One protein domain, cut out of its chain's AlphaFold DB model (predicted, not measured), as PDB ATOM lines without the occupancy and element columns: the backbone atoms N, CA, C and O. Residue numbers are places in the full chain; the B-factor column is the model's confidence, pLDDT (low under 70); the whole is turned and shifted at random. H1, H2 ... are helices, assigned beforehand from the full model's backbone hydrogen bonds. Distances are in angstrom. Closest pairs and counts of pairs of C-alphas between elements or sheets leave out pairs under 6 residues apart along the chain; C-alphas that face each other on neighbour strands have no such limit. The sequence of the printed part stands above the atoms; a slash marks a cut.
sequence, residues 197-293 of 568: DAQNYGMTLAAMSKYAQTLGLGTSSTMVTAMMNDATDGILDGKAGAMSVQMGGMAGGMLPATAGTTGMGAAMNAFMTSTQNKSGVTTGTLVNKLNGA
ATOM      1  N   ASP A 197     190.720 204.534 234.376       96.56
ATOM      2  CA  ASP A 197     189.265 204.412 234.308       96.56
ATOM      3  C   ASP A 197     188.790 203.046 234.809       96.56
ATOM      4  O   ASP A 197     187.903 202.987 235.655       96.56
ATOM      5  N   ALA A 198     189.412 201.949 234.361       97.06
ATOM      6  CA  ALA A 198     189.064 200.604 234.818       97.06
ATOM      7  C   ALA A 198     189.300 200.440 236.329       97.06
ATOM      8  O   ALA A 198     188.490 199.820 237.024       97.06
ATOM      9  N   GLN A 199     190.381 201.034 236.843       97.25
ATOM     10  CA  GLN A 199     190.691 201.089 238.271       97.25
ATOM     11  C   GLN A 199     189.628 201.880 239.047       97.25
ATOM     12  O   GLN A 199     189.040 201.348 239.986       97.25
ATOM     13  N   ASN A 200     189.333 203.120 238.644       97.25
ATOM     14  CA  ASN A 200     188.322 203.969 239.284       97.25
ATOM     15  C   ASN A 200     186.944 203.302 239.283       97.25
ATOM     16  O   ASN A 200     186.245 203.307 240.298       97.25
ATOM     17  N   TYR A 201     186.578 202.683 238.163       97.44
ATOM     18  CA  TYR A 201     185.299 202.012 238.002       97.44
ATOM     19  C   TYR A 201     185.194 200.791 238.921       97.44
ATOM     20  O   TYR A 201     184.272 200.706 239.730       97.44
ATOM     21  N   GLY A 202     186.183 199.891 238.884       96.56
ATOM     22  CA  GLY A 202     186.229 198.710 239.750       96.56
ATOM     23  C   GLY A 202     186.202 199.057 241.240       96.56
ATOM     24  O   GLY A 202     185.447 198.466 242.016       96.56
ATOM     25  N   MET A 203     186.967 200.077 241.637       96.62
ATOM     26  CA  MET A 203     187.002 200.558 243.019       96.62
ATOM     27  C   MET A 203     185.692 201.227 243.446       96.62
ATOM     28  O   MET A 203     185.310 201.110 244.607       96.62
ATOM     29  N   THR A 204     184.968 201.870 242.527       96.62
ATOM     30  CA  THR A 204     183.629 202.425 242.787       96.62
ATOM     31  C   THR A 204     182.610 201.319 243.061       96.62
ATOM     32  O   THR A 204     181.876 201.395 244.048       96.62
ATOM     33  N   LEU A 205     182.594 200.254 242.253       96.50
ATOM     34  CA  LEU A 205     181.666 199.130 242.458       96.50
ATOM     35  C   LEU A 205     181.925 198.401 243.782       96.50
ATOM     36  O   LEU A 205     180.984 198.019 244.490       96.50
ATOM     37  N   ALA A 206     183.200 198.275 244.152       96.31
ATOM     38  CA  ALA A 206     183.596 197.720 245.435       96.31
ATOM     39  C   ALA A 206     183.300 198.654 246.616       96.31
ATOM     40  O   ALA A 206     182.896 198.184 247.678       96.31
ATOM     41  N   ALA A 207     183.420 199.971 246.434       96.25
ATOM     42  CA  ALA A 207     183.020 200.952 247.437       96.25
ATOM     43  C   ALA A 207     181.514 200.888 247.724       96.25
ATOM     44  O   ALA A 207     181.131 200.896 248.889       96.25
ATOM     45  N   MET A 208     180.660 200.725 246.705       95.56
ATOM     46  CA  MET A 208     179.214 200.530 246.903       95.56
ATOM     47  C   MET A 208     178.908 199.266 247.714       95.56
ATOM     48  O   MET A 208     178.085 199.297 248.627       95.56
ATOM     49  N   SER A 209     179.606 198.161 247.421       95.38
ATOM     50  CA  SER A 209     179.530 196.934 248.227       95.38
ATOM     51  C   SER A 209     179.970 197.187 249.676       95.38
ATOM     52  O   SER A 209     179.274 196.816 250.625       95.38
ATOM     53  N   LYS A 210     181.086 197.900 249.865       95.94
ATOM     54  CA  LYS A 210     181.615 198.221 251.194       95.94
ATOM     55  C   LYS A 210     180.671 199.122 251.972       95.94
ATOM     56  O   LYS A 210     180.507 198.934 253.174       95.94
ATOM     57  N   TYR A 211     180.019 200.055 251.291       94.62
ATOM     58  CA  TYR A 211     179.068 200.956 251.907       94.62
ATOM     59  C   TYR A 211     177.811 200.218 252.365       94.62
ATOM     60  O   TYR A 211     177.382 200.393 253.504       94.62
ATOM     61  N   ALA A 212     177.294 199.305 251.537       92.44
ATOM     62  CA  ALA A 212     176.206 198.409 251.919       92.44
ATOM     63  C   ALA A 212     176.555 197.584 253.173       92.44
ATOM     64  O   ALA A 212     175.753 197.511 254.104       92.44
ATOM     65  N   GLN A 213     177.775 197.032 253.234       92.56
ATOM     66  CA  GLN A 213     178.275 196.310 254.408       92.56
ATOM     67  C   GLN A 213     178.338 197.212 255.654       92.56
ATOM     68  O   GLN A 213     177.908 196.796 256.727       92.56
ATOM     69  N   THR A 214     178.849 198.442 255.533       91.81
ATOM     70  CA  THR A 214     178.937 199.396 256.654       91.81
ATOM     71  C   THR A 214     177.563 199.792 257.196       91.81
ATOM     72  O   THR A 214     177.426 200.001 258.398       91.81
ATOM     73  N   LEU A 215     176.547 199.856 256.337       89.94
ATOM     74  CA  LEU A 215     175.165 200.144 256.731       89.94
ATOM     75  C   LEU A 215     174.398 198.900 257.211       89.94
ATOM     76  O   LEU A 215     173.226 199.008 257.564       89.94
ATOM     77  N   GLY A 216     175.043 197.728 257.247       88.44
ATOM     78  CA  GLY A 216     174.443 196.486 257.736       88.44
ATOM     79  C   GLY A 216     173.388 195.889 256.802       88.44
ATOM     80  O   GLY A 216     172.517 195.154 257.264       88.44
ATOM     81  N   LEU A 217     173.437 196.200 255.504       87.19
ATOM     82  CA  LEU A 217     172.502 195.641 254.528       87.19
ATOM     83  C   LEU A 217     172.802 194.157 254.278       87.19
ATOM     84  O   LEU A 217     173.956 193.762 254.120       87.19
ATOM     85  N   GLY A 218     171.751 193.336 254.203       82.56
ATOM     86  CA  GLY A 218     171.877 191.890 253.978       82.56
ATOM     87  C   GLY A 218     172.307 191.505 252.557       82.56
ATOM     88  O   GLY A 218     172.781 190.393 252.335       82.56
ATOM     89  N   THR A 219     172.151 192.401 251.580       85.31
ATOM     90  CA  THR A 219     172.561 192.187 250.185       85.31
ATOM     91  C   THR A 219     172.994 193.516 249.581       85.31
ATOM     92  O   THR A 219     172.320 194.527 249.759       85.31
ATOM     93  N   SER A 220     174.112 193.544 248.857       88.94
ATOM     94  CA  SER A 220     174.619 194.791 248.270       88.94
ATOM     95  C   SER A 220     173.825 195.280 247.051       88.94
ATOM     96  O   SER A 220     173.969 196.442 246.674       88.94
ATOM     97  N   SER A 221     172.946 194.458 246.469       86.00
ATOM     98  CA  SER A 221     172.035 194.868 245.390       86.00
ATOM     99  C   SER A 221     171.022 195.925 245.846       86.00
ATOM    100  O   SER A 221     170.745 196.856 245.096       86.00
ATOM    101  N   THR A 222     170.584 195.900 247.110       85.25
ATOM    102  CA  THR A 222     169.634 196.902 247.623       85.25
ATOM    103  C   THR A 222     170.250 198.298 247.712       85.25
ATOM    104  O   THR A 222     169.538 199.295 247.633       85.25
ATOM    105  N   MET A 223     171.578 198.382 247.878       90.06
ATOM    106  CA  MET A 223     172.312 199.649 247.792       90.06
ATOM    107  C   MET A 223     172.310 200.184 246.359       90.06
ATOM    108  O   MET A 223     172.174 201.384 246.165       90.06
ATOM    109  N   VAL A 224     172.403 199.313 245.350       89.44
ATOM    110  CA  VAL A 224     172.294 199.725 243.942       89.44
ATOM    111  C   VAL A 224     170.921 200.335 243.684       89.44
ATOM    112  O   VAL A 224     170.845 201.438 243.157       89.44
ATOM    113  N   THR A 225     169.852 199.678 244.139       88.00
ATOM    114  CA  THR A 225     168.482 200.203 244.041       88.00
ATOM    115  C   THR A 225     168.324 201.555 244.733       88.00
ATOM    116  O   THR A 225     167.739 202.474 244.163       88.00
ATOM    117  N   ALA A 226     168.901 201.721 245.925       89.69
ATOM    118  CA  ALA A 226     168.877 203.000 246.625       89.69
ATOM    119  C   ALA A 226     169.643 204.096 245.854       89.69
ATOM    120  O   ALA A 226     169.103 205.170 245.610       89.69
ATOM    121  N   MET A 227     170.863 203.818 245.393       92.56
ATOM    122  CA  MET A 227     171.660 204.784 244.628       92.56
ATOM    123  C   MET A 227     171.020 205.141 243.275       92.56
ATOM    124  O   MET A 227     171.147 206.271 242.816       92.56
ATOM    125  N   MET A 228     170.304 204.207 242.634       91.75
ATOM    126  CA  MET A 228     169.505 204.503 241.438       91.75
ATOM    127  C   MET A 228     168.402 205.518 241.739       91.75
ATOM    128  O   MET A 228     168.242 206.461 240.973       91.75
ATOM    129  N   ASN A 229     167.675 205.340 242.846       88.44
ATOM    130  CA  ASN A 229     166.629 206.274 243.268       88.44
ATOM    131  C   ASN A 229     167.210 207.652 243.625       88.44
ATOM    132  O   ASN A 229     166.626 208.666 243.251       88.44
ATOM    133  N   ASP A 230     168.371 207.678 244.282       90.94
ATOM    134  CA  ASP A 230     169.114 208.901 244.623       90.94
ATOM    135  C   ASP A 230     169.520 209.685 243.364       90.94
ATOM    136  O   ASP A 230     169.376 210.892 243.274       90.94
ATOM    137  N   ALA A 231     169.929 208.992 242.298       90.94
ATOM    138  CA  ALA A 231     170.305 209.644 241.043       90.94
ATOM    139  C   ALA A 231     169.129 210.295 240.276       90.94
ATOM    140  O   ALA A 231     169.366 211.002 239.291       90.94
ATOM    141  N   THR A 232     167.869 210.055 240.670       87.31
ATOM    142  CA  THR A 232     166.686 210.470 239.886       87.31
ATOM    143  C   THR A 232     166.397 211.966 239.900       87.31
ATOM    144  O   THR A 232     165.678 212.433 239.022       87.31
ATOM    145  N   ASP A 233     166.937 212.727 240.849       81.56
ATOM    146  CA  ASP A 233     166.735 214.181 240.937       81.56
ATOM    147  C   ASP A 233     167.975 214.993 240.517       81.56
ATOM    148  O   ASP A 233     167.962 216.227 240.523       81.56
ATOM    149  N   GLY A 234     169.036 214.299 240.095       86.81
ATOM    150  CA  GLY A 234     170.294 214.903 239.680       86.81
ATOM    151  C   GLY A 234     171.234 215.275 240.830       86.81
ATOM    152  O   GLY A 234     172.260 215.918 240.581       86.81
ATOM    153  N   ILE A 235     170.932 214.881 242.069       89.25
ATOM    154  CA  ILE A 235     171.755 215.141 243.246       89.25
ATOM    155  C   ILE A 235     171.897 213.849 244.057       89.25
ATOM    156  O   ILE A 235     170.934 213.303 244.554       89.25
ATOM    157  N   LEU A 236     173.124 213.377 244.258       91.38
ATOM    158  CA  LEU A 236     173.386 212.206 245.097       91.38
ATOM    159  C   LEU A 236     173.463 212.596 246.589       91.38
ATOM    160  O   LEU A 236     174.550 212.570 247.187       91.38
ATOM    161  N   ASP A 237     172.339 213.048 247.160       90.62
ATOM    162  CA  ASP A 237     172.206 213.540 248.545       90.62
ATOM    163  C   ASP A 237     171.384 212.619 249.464       90.62
ATOM    164  O   ASP A 237     170.892 213.046 250.515       90.62
ATOM    165  N   GLY A 238     171.260 211.345 249.100       89.56
ATOM    166  CA  GLY A 238     170.459 210.361 249.816       89.56
ATOM    167  C   GLY A 238     168.950 210.561 249.651       89.56
ATOM    168  O   GLY A 238     168.187 210.020 250.463       89.56
ATOM    169  N   LYS A 239     168.500 211.340 248.660       84.88
ATOM    170  CA  LYS A 239     167.090 211.650 248.417       84.88
ATOM    171  C   LYS A 239     166.695 211.471 246.957       84.88
ATOM    172  O   LYS A 239     167.501 211.524 246.051       84.88
ATOM    173  N   ALA A 240     165.404 211.246 246.753       79.88
ATOM    174  CA  ALA A 240     164.750 211.376 245.461       79.88
ATOM    175  C   ALA A 240     163.804 212.581 245.550       79.88
ATOM    176  O   ALA A 240     162.696 212.496 246.097       79.88
ATOM    177  N   GLY A 241     164.275 213.740 245.101       73.75
ATOM    178  CA  GLY A 241     163.617 215.025 245.289       73.75
ATOM    179  C   GLY A 241     163.664 215.453 246.756       73.75
ATOM    180  O   GLY A 241     164.710 215.787 247.303       73.75
ATOM    181  N   ALA A 242     162.511 215.471 247.425       69.00
ATOM    182  CA  ALA A 242     162.430 215.838 248.841       69.00
ATOM    183  C   ALA A 242     162.480 214.630 249.799       69.00
ATOM    184  O   ALA A 242     162.638 214.820 251.008       69.00
ATOM    185  N   MET A 243     162.341 213.398 249.291       64.56
ATOM    186  CA  MET A 243     162.235 212.189 250.114       64.56
ATOM    187  C   MET A 243     163.584 211.521 250.318       64.56
ATOM    188  O   MET A 243     164.247 211.206 249.338       64.56
ATOM    189  N   SER A 244     163.941 211.182 251.557       82.88
ATOM    190  CA  SER A 244     165.059 210.264 251.798       82.88
ATOM    191  C   SER A 244     164.812 208.915 251.129       82.88
ATOM    192  O   SER A 244     163.743 208.322 251.274       82.88
ATOM    193  N   VAL A 245     165.815 208.419 250.412       84.38
ATOM    194  CA  VAL A 245     165.739 207.118 249.759       84.38
ATOM    195  C   VAL A 245     165.793 206.022 250.815       84.38
ATOM    196  O   VAL A 245     166.714 205.966 251.624       84.38
ATOM    197  N   GLN A 246     164.830 205.107 250.801       84.19
ATOM    198  CA  GLN A 246     164.828 203.952 251.692       84.19
ATOM    199  C   GLN A 246     165.695 202.817 251.132       84.19
ATOM    200  O   GLN A 246     165.602 202.472 249.954       84.19
ATOM    201  N   MET A 247     166.514 202.192 251.979       84.38
ATOM    202  CA  MET A 247     167.319 201.024 251.615       84.38
ATOM    203  C   MET A 247     166.605 199.734 252.035       84.38
ATOM    204  O   MET A 247     166.088 199.661 253.140       84.38
ATOM    205  N   GLY A 248     166.611 198.690 251.198       67.00
ATOM    206  CA  GLY A 248     166.222 197.328 251.614       67.00
ATOM    207  C   GLY A 248     164.740 197.104 251.964       67.00
ATOM    208  O   GLY A 248     164.427 196.182 252.718       67.00
ATOM    209  N   GLY A 249     163.821 197.918 251.432       60.56
ATOM    210  CA  GLY A 249     162.380 197.821 251.713       60.56
ATOM    211  C   GLY A 249     161.995 198.307 253.119       60.56
ATOM    212  O   GLY A 249     162.806 198.920 253.807       60.56
ATOM    213  N   MET A 250     160.759 198.022 253.565       45.03
ATOM    214  CA  MET A 250     160.162 198.580 254.802       45.03
ATOM    215  C   MET A 250     160.968 198.353 256.098       45.03
ATOM    216  O   MET A 250     160.752 199.069 257.072       45.03
ATOM    217  N   ALA A 251     161.885 197.382 256.123       47.03
ATOM    218  CA  ALA A 251     162.704 197.050 257.289       47.03
ATOM    219  C   ALA A 251     164.111 197.676 257.276       47.03
ATOM    220  O   ALA A 251     164.826 197.554 258.272       47.03
ATOM    221  N   GLY A 252     164.538 198.308 256.179       60.94
ATOM    222  CA  GLY A 252     165.852 198.942 256.108       60.94
ATOM    223  C   GLY A 252     165.816 200.452 256.362       60.94
ATOM    224  O   GLY A 252     164.766 201.095 256.327       60.94
ATOM    225  N   GLY A 253     166.985 200.997 256.709       78.94
ATOM    226  CA  GLY A 253     167.162 202.406 257.061       78.94
ATOM    227  C   GLY A 253     167.134 203.356 255.858       78.94
ATOM    228  O   GLY A 253     167.038 202.934 254.708       78.94
ATOM    229  N   MET A 254     167.252 204.656 256.133       87.25
ATOM    230  CA  MET A 254     167.341 205.700 255.105       87.25
ATOM    231  C   MET A 254     168.770 205.832 254.580       87.25
ATOM    232  O   MET A 254     169.724 205.788 255.364       87.25
ATOM    233  N   LEU A 255     168.912 206.010 253.267       90.31
ATOM    234  CA  LEU A 255     170.177 206.277 252.600       90.31
ATOM    235  C   LEU A 255     170.765 207.578 253.174       90.31
ATOM    236  O   LEU A 255     170.083 208.606 253.184       90.31
ATOM    237  N   PRO A 256     171.994 207.560 253.719       91.69
ATOM    238  CA  PRO A 256     172.567 208.758 254.318       91.69
ATOM    239  C   PRO A 256     172.788 209.855 253.279       91.69
ATOM    240  O   PRO A 256     173.170 209.569 252.149       91.69
ATOM    241  N   ALA A 257     172.689 211.123 253.690       91.25
ATOM    242  CA  ALA A 257     172.862 212.242 252.761       91.25
ATOM    243  C   ALA A 257     174.277 212.385 252.170       91.25
ATOM    244  O   ALA A 257     174.530 213.174 251.265       91.25
ATOM    245  N   THR A 258     175.225 211.618 252.701       92.00
ATOM    246  CA  THR A 258     176.602 211.543 252.224       92.00
ATOM    247  C   THR A 258     176.833 210.375 251.261       92.00
ATOM    248  O   THR A 258     177.978 210.141 250.866       92.00
ATOM    249  N   ALA A 259     175.783 209.641 250.878       90.44
ATOM    250  CA  ALA A 259     175.875 208.424 250.079       90.44
ATOM    251  C   ALA A 259     176.528 208.629 248.711       90.44
ATOM    252  O   ALA A 259     177.291 207.769 248.283       90.44
ATOM    253  N   GLY A 260     176.320 209.777 248.067       89.81
ATOM    254  CA  GLY A 260     176.999 210.148 246.825       89.81
ATOM    255  C   GLY A 260     178.363 210.817 246.977       89.81
ATOM    256  O   GLY A 260     179.047 211.040 245.979       89.81
ATOM    257  N   THR A 261     178.760 211.184 248.198       93.38
ATOM    258  CA  THR A 261     179.877 212.107 248.456       93.38
ATOM    259  C   THR A 261     180.873 211.514 249.457       93.38
ATOM    260  O   THR A 261     181.499 210.485 249.193       93.38
ATOM    261  N   THR A 262     181.024 212.131 250.629       93.25
ATOM    262  CA  THR A 262     181.968 211.736 251.683       93.25
ATOM    263  C   THR A 262     181.713 210.326 252.214       93.25
ATOM    264  O   THR A 262     182.661 209.638 252.580       93.25
ATOM    265  N   GLY A 263     180.464 209.850 252.216       94.38
ATOM    266  CA  GLY A 263     180.109 208.481 252.595       94.38
ATOM    267  C   GLY A 263     180.662 207.458 251.603       94.38
ATOM    268  O   GLY A 263     181.315 206.497 252.016       94.38
ATOM    269  N   MET A 264     180.508 207.714 250.299       95.38
ATOM    270  CA  MET A 264     181.122 206.890 249.248       95.38
ATOM    271  C   MET A 264     182.650 206.952 249.297       95.38
ATOM    272  O   MET A 264     183.315 205.920 249.200       95.38
ATOM    273  N   GLY A 265     183.225 208.145 249.493       95.19
ATOM    274  CA  GLY A 265     184.671 208.328 249.648       95.19
ATOM    275  C   GLY A 265     185.235 207.549 250.841       95.19
ATOM    276  O   GLY A 265     186.258 206.870 250.719       95.19
ATOM    277  N   ALA A 266     184.534 207.565 251.979       95.62
ATOM    278  CA  ALA A 266     184.891 206.788 253.162       95.62
ATOM    279  C   ALA A 266     184.789 205.275 252.916       95.62
ATOM    280  O   ALA A 266     185.705 204.537 253.286       95.62
ATOM    281  N   ALA A 267     183.727 204.807 252.251       96.31
ATOM    282  CA  ALA A 267     183.570 203.398 251.891       96.31
ATOM    283  C   ALA A 267     184.665 202.927 250.921       96.31
ATOM    284  O   ALA A 267     185.233 201.848 251.101       96.31
ATOM    285  N   MET A 268     185.033 203.761 249.947       96.69
ATOM    286  CA  MET A 268     186.144 203.501 249.034       96.69
ATOM    287  C   MET A 268     187.473 203.395 249.791       96.69
ATOM    288  O   MET A 268     188.223 202.442 249.581       96.69
ATOM    289  N   ASN A 269     187.740 204.303 250.733       95.81
ATOM    290  CA  ASN A 269     188.931 204.243 251.581       95.81
ATOM    291  C   ASN A 269     188.968 202.997 252.482       95.81
ATOM    292  O   ASN A 269     190.006 202.342 252.619       95.81
ATOM    293  N   ALA A 270     187.820 202.623 253.048       96.19
ATOM    294  CA  ALA A 270     187.684 201.414 253.851       96.19
ATOM    295  C   ALA A 270     187.872 200.135 253.018       96.19
ATOM    296  O   ALA A 270     188.405 199.150 253.523       96.19
ATOM    297  N   PHE A 271     187.454 200.126 251.749       96.69
ATOM    298  CA  PHE A 271     187.690 198.995 250.855       96.69
ATOM    299  C   PHE A 271     189.162 198.897 250.436       96.69
ATOM    300  O   PHE A 271     189.741 197.814 250.516       96.69
ATOM    301  N   MET A 272     189.793 200.018 250.064       95.19
ATOM    302  CA  MET A 272     191.205 200.070 249.648       95.19
ATOM    303  C   MET A 272     192.160 199.444 250.663       95.19
ATOM    304  O   MET A 272     193.138 198.813 250.271       95.19
ATOM    305  N   THR A 273     191.865 199.625 251.949       93.75
ATOM    306  CA  THR A 273     192.675 199.150 253.080       93.75
ATOM    307  C   THR A 273     192.236 197.782 253.614       93.75
ATOM    308  O   THR A 273     192.837 197.265 254.554       93.75
ATOM    309  N   SER A 274     191.197 197.182 253.029       95.31
ATOM    310  CA  SER A 274     190.689 195.868 253.431       95.31
ATOM    311  C   SER A 274     191.495 194.715 252.831       95.31
ATOM    312  O   SER A 274     192.168 194.860 251.811       95.31
ATOM    313  N   THR A 275     191.362 193.526 253.421       94.75
ATOM    314  CA  THR A 275     191.983 192.294 252.904       94.75
ATOM    315  C   THR A 275     191.332 191.783 251.613       94.75
ATOM    316  O   THR A 275     191.906 190.932 250.931       94.75
ATOM    317  N   GLN A 276     190.150 192.293 251.256       95.75
ATOM    318  CA  GLN A 276     189.456 191.967 250.012       95.75
ATOM    319  C   GLN A 276     190.063 192.681 248.800       95.75
ATOM    320  O   GLN A 276     189.976 192.152 247.692       95.75
ATOM    321  N   ASN A 277     190.726 193.828 248.985       95.94
ATOM    322  CA  ASN A 277     191.437 194.490 247.896       95.94
ATOM    323  C   ASN A 277     192.752 193.757 247.585       95.94
ATOM    324  O   ASN A 277     193.778 193.985 248.223       95.94
ATOM    325  N   LYS A 278     192.734 192.893 246.567       96.25
ATOM    326  CA  LYS A 278     193.918 192.162 246.084       96.25
ATOM    327  C   LYS A 278     194.557 192.811 244.854       96.25
ATOM    328  O   LYS A 278     195.613 192.368 244.404       96.25
ATOM    329  N   SER A 279     193.949 193.868 244.318       95.25
ATOM    330  CA  SER A 279     194.406 194.522 243.086       95.25
ATOM    331  C   SER A 279     195.742 195.255 243.225       95.25
ATOM    332  O   SER A 279     196.455 195.401 242.234       95.25
ATOM    333  N   GLY A 280     196.064 195.727 244.435       92.31
ATOM    334  CA  GLY A 280     197.179 196.645 244.695       92.31
ATOM    335  C   GLY A 280     196.881 198.113 244.356       92.31
ATOM    336  O   GLY A 280     197.773 198.950 244.456       92.31
ATOM    337  N   VAL A 281     195.646 198.444 243.963       93.19
ATOM    338  CA  VAL A 281     195.241 199.799 243.566       93.19
ATOM    339  C   VAL A 281     194.808 200.629 244.768       93.19
ATOM    340  O   VAL A 281     194.094 200.151 245.654       93.19
ATOM    341  N   THR A 282     195.182 201.910 244.734       89.25
ATOM    342  CA  THR A 282     194.594 202.964 245.566       89.25
ATOM    343  C   THR A 282     194.161 204.139 244.683       89.25
ATOM    344  O   THR A 282     194.845 204.490 243.727       89.25
ATOM    345  N   THR A 283     193.015 204.747 244.984       85.50
ATOM    346  CA  THR A 283     192.372 205.811 244.194       85.50
ATOM    347  C   THR A 283     192.215 207.097 245.015       85.50
ATOM    348  O   THR A 283     191.142 207.698 245.072       85.50
ATOM    349  N   GLY A 284     193.296 207.554 245.657       88.88
ATOM    350  CA  GLY A 284     193.270 208.725 246.550       88.88
ATOM    351  C   GLY A 284     192.696 209.996 245.905       88.88
ATOM    352  O   GLY A 284     191.931 210.719 246.537       88.88
ATOM    353  N   THR A 285     192.976 210.233 244.621       92.44
ATOM    354  CA  THR A 285     192.406 211.361 243.862       92.44
ATOM    355  C   THR A 285     190.882 211.284 243.762       92.44
ATOM    356  O   THR A 285     190.206 212.296 243.945       92.44
ATOM    357  N   LEU A 286     190.327 210.095 243.508       93.75
ATOM    358  CA  LEU A 286     188.879 209.897 243.428       93.75
ATOM    359  C   LEU A 286     188.223 210.048 244.805       93.75
ATOM    360  O   LEU A 286     187.200 210.716 244.916       93.75
ATOM    361  N   VAL A 287     188.844 209.516 245.860       95.19
ATOM    362  CA  VAL A 287     188.371 209.717 247.240       95.19
ATOM    363  C   VAL A 287     188.330 211.202 247.597       95.19
ATOM    364  O   VAL A 287     187.314 211.682 248.089       95.19
ATOM    365  N   ASN A 288     189.391 211.956 247.296       94.69
ATOM    366  CA  ASN A 288     189.431 213.396 247.553       94.69
ATOM    367  C   ASN A 288     188.347 214.152 246.777       94.69
ATOM    368  O   ASN A 288     187.722 215.059 247.322       94.69
ATOM    369  N   LYS A 289     188.088 213.751 245.528       94.19
ATOM    370  CA  LYS A 289     187.006 214.312 244.716       94.19
ATOM    371  C   LYS A 289     185.634 214.057 245.339       94.19
ATOM    372  O   LYS A 289     184.871 215.003 245.487       94.19
ATOM    373  N   LEU A 290     185.338 212.820 245.739       93.06
ATOM    374  CA  LEU A 290     184.066 212.468 246.382       93.06
ATOM    375  C   LEU A 290     183.892 213.178 247.733       93.06
ATOM    376  O   LEU A 290     182.801 213.645 248.047       93.06
ATOM    377  N   ASN A 291     184.975 213.331 248.500       91.94
ATOM    378  CA  ASN A 291     184.953 214.039 249.780       91.94
ATOM    379  C   ASN A 291     184.686 215.547 249.638       91.94
ATOM    380  O   ASN A 291     184.150 216.155 250.561       91.94
ATOM    381  N   GLY A 292     185.071 216.151 248.511       89.19
ATOM    382  CA  GLY A 292     184.812 217.560 248.198       89.19
ATOM    383  C   GLY A 292     183.557 217.804 247.355       89.19
ATOM    384  O   GLY A 292     183.278 218.954 247.018       89.19
ATOM    385  N   ALA A 293     182.825 216.755 246.972       90.50
ATOM    386  CA  ALA A 293     181.663 216.866 246.097       90.50
ATOM    387  C   ALA A 293     180.415 217.337 246.859       90.50
ATOM    388  O   ALA A 293     180.181 216.945 248.000       90.50
TER     389      ALA A 293
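What this domain is: This is residues 197 to 293 of the 568 residues of an uncharacterized protein of Betaproteobacteria bacterium RIFCSPLOWO2_12_FULL_64_23 (UniProt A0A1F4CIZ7). H3 crosses the long helix H1, and H4 folds back beside H3; H2 packs on the later part of H1, and a long loop, residues 234 to 261, leads from H2 to H3. The 97 printed residues include four named helices, H1 to H4, and no named strand. The domain is all helix and compact, with radius of gyration of the C-alphas 13.0 A and spans 38 by 27 by 18 A.

How they stand to each other: H1, residues 197 to 214, touches H2, residues 221 to 233, at C-alphas Ala 212 and Met 223, 5.8 A. H3, residues 262 to 272, touches H1 about perpendicular, 77 degrees; closest C-alphas Ala 207 and Met 268, 4.3 A. H4, residues 284 to 291, forms a hairpin with H3. In H2, 7 of 9 O i to N i+4 pairs are within hydrogen-bond range.

Where its parts are: H1, 25.1 A long, begins at C-alpha 197 (189.265, 204.412, 234.308); H4 ends at C-alpha 291 (184.953, 214.039, 249.780).

The domain as a whole: The printed part has no cut. Links H2 to H3 and H3 to H4 are long. Residues 242 to 243 and 248 to 252 have pLDDT under 70.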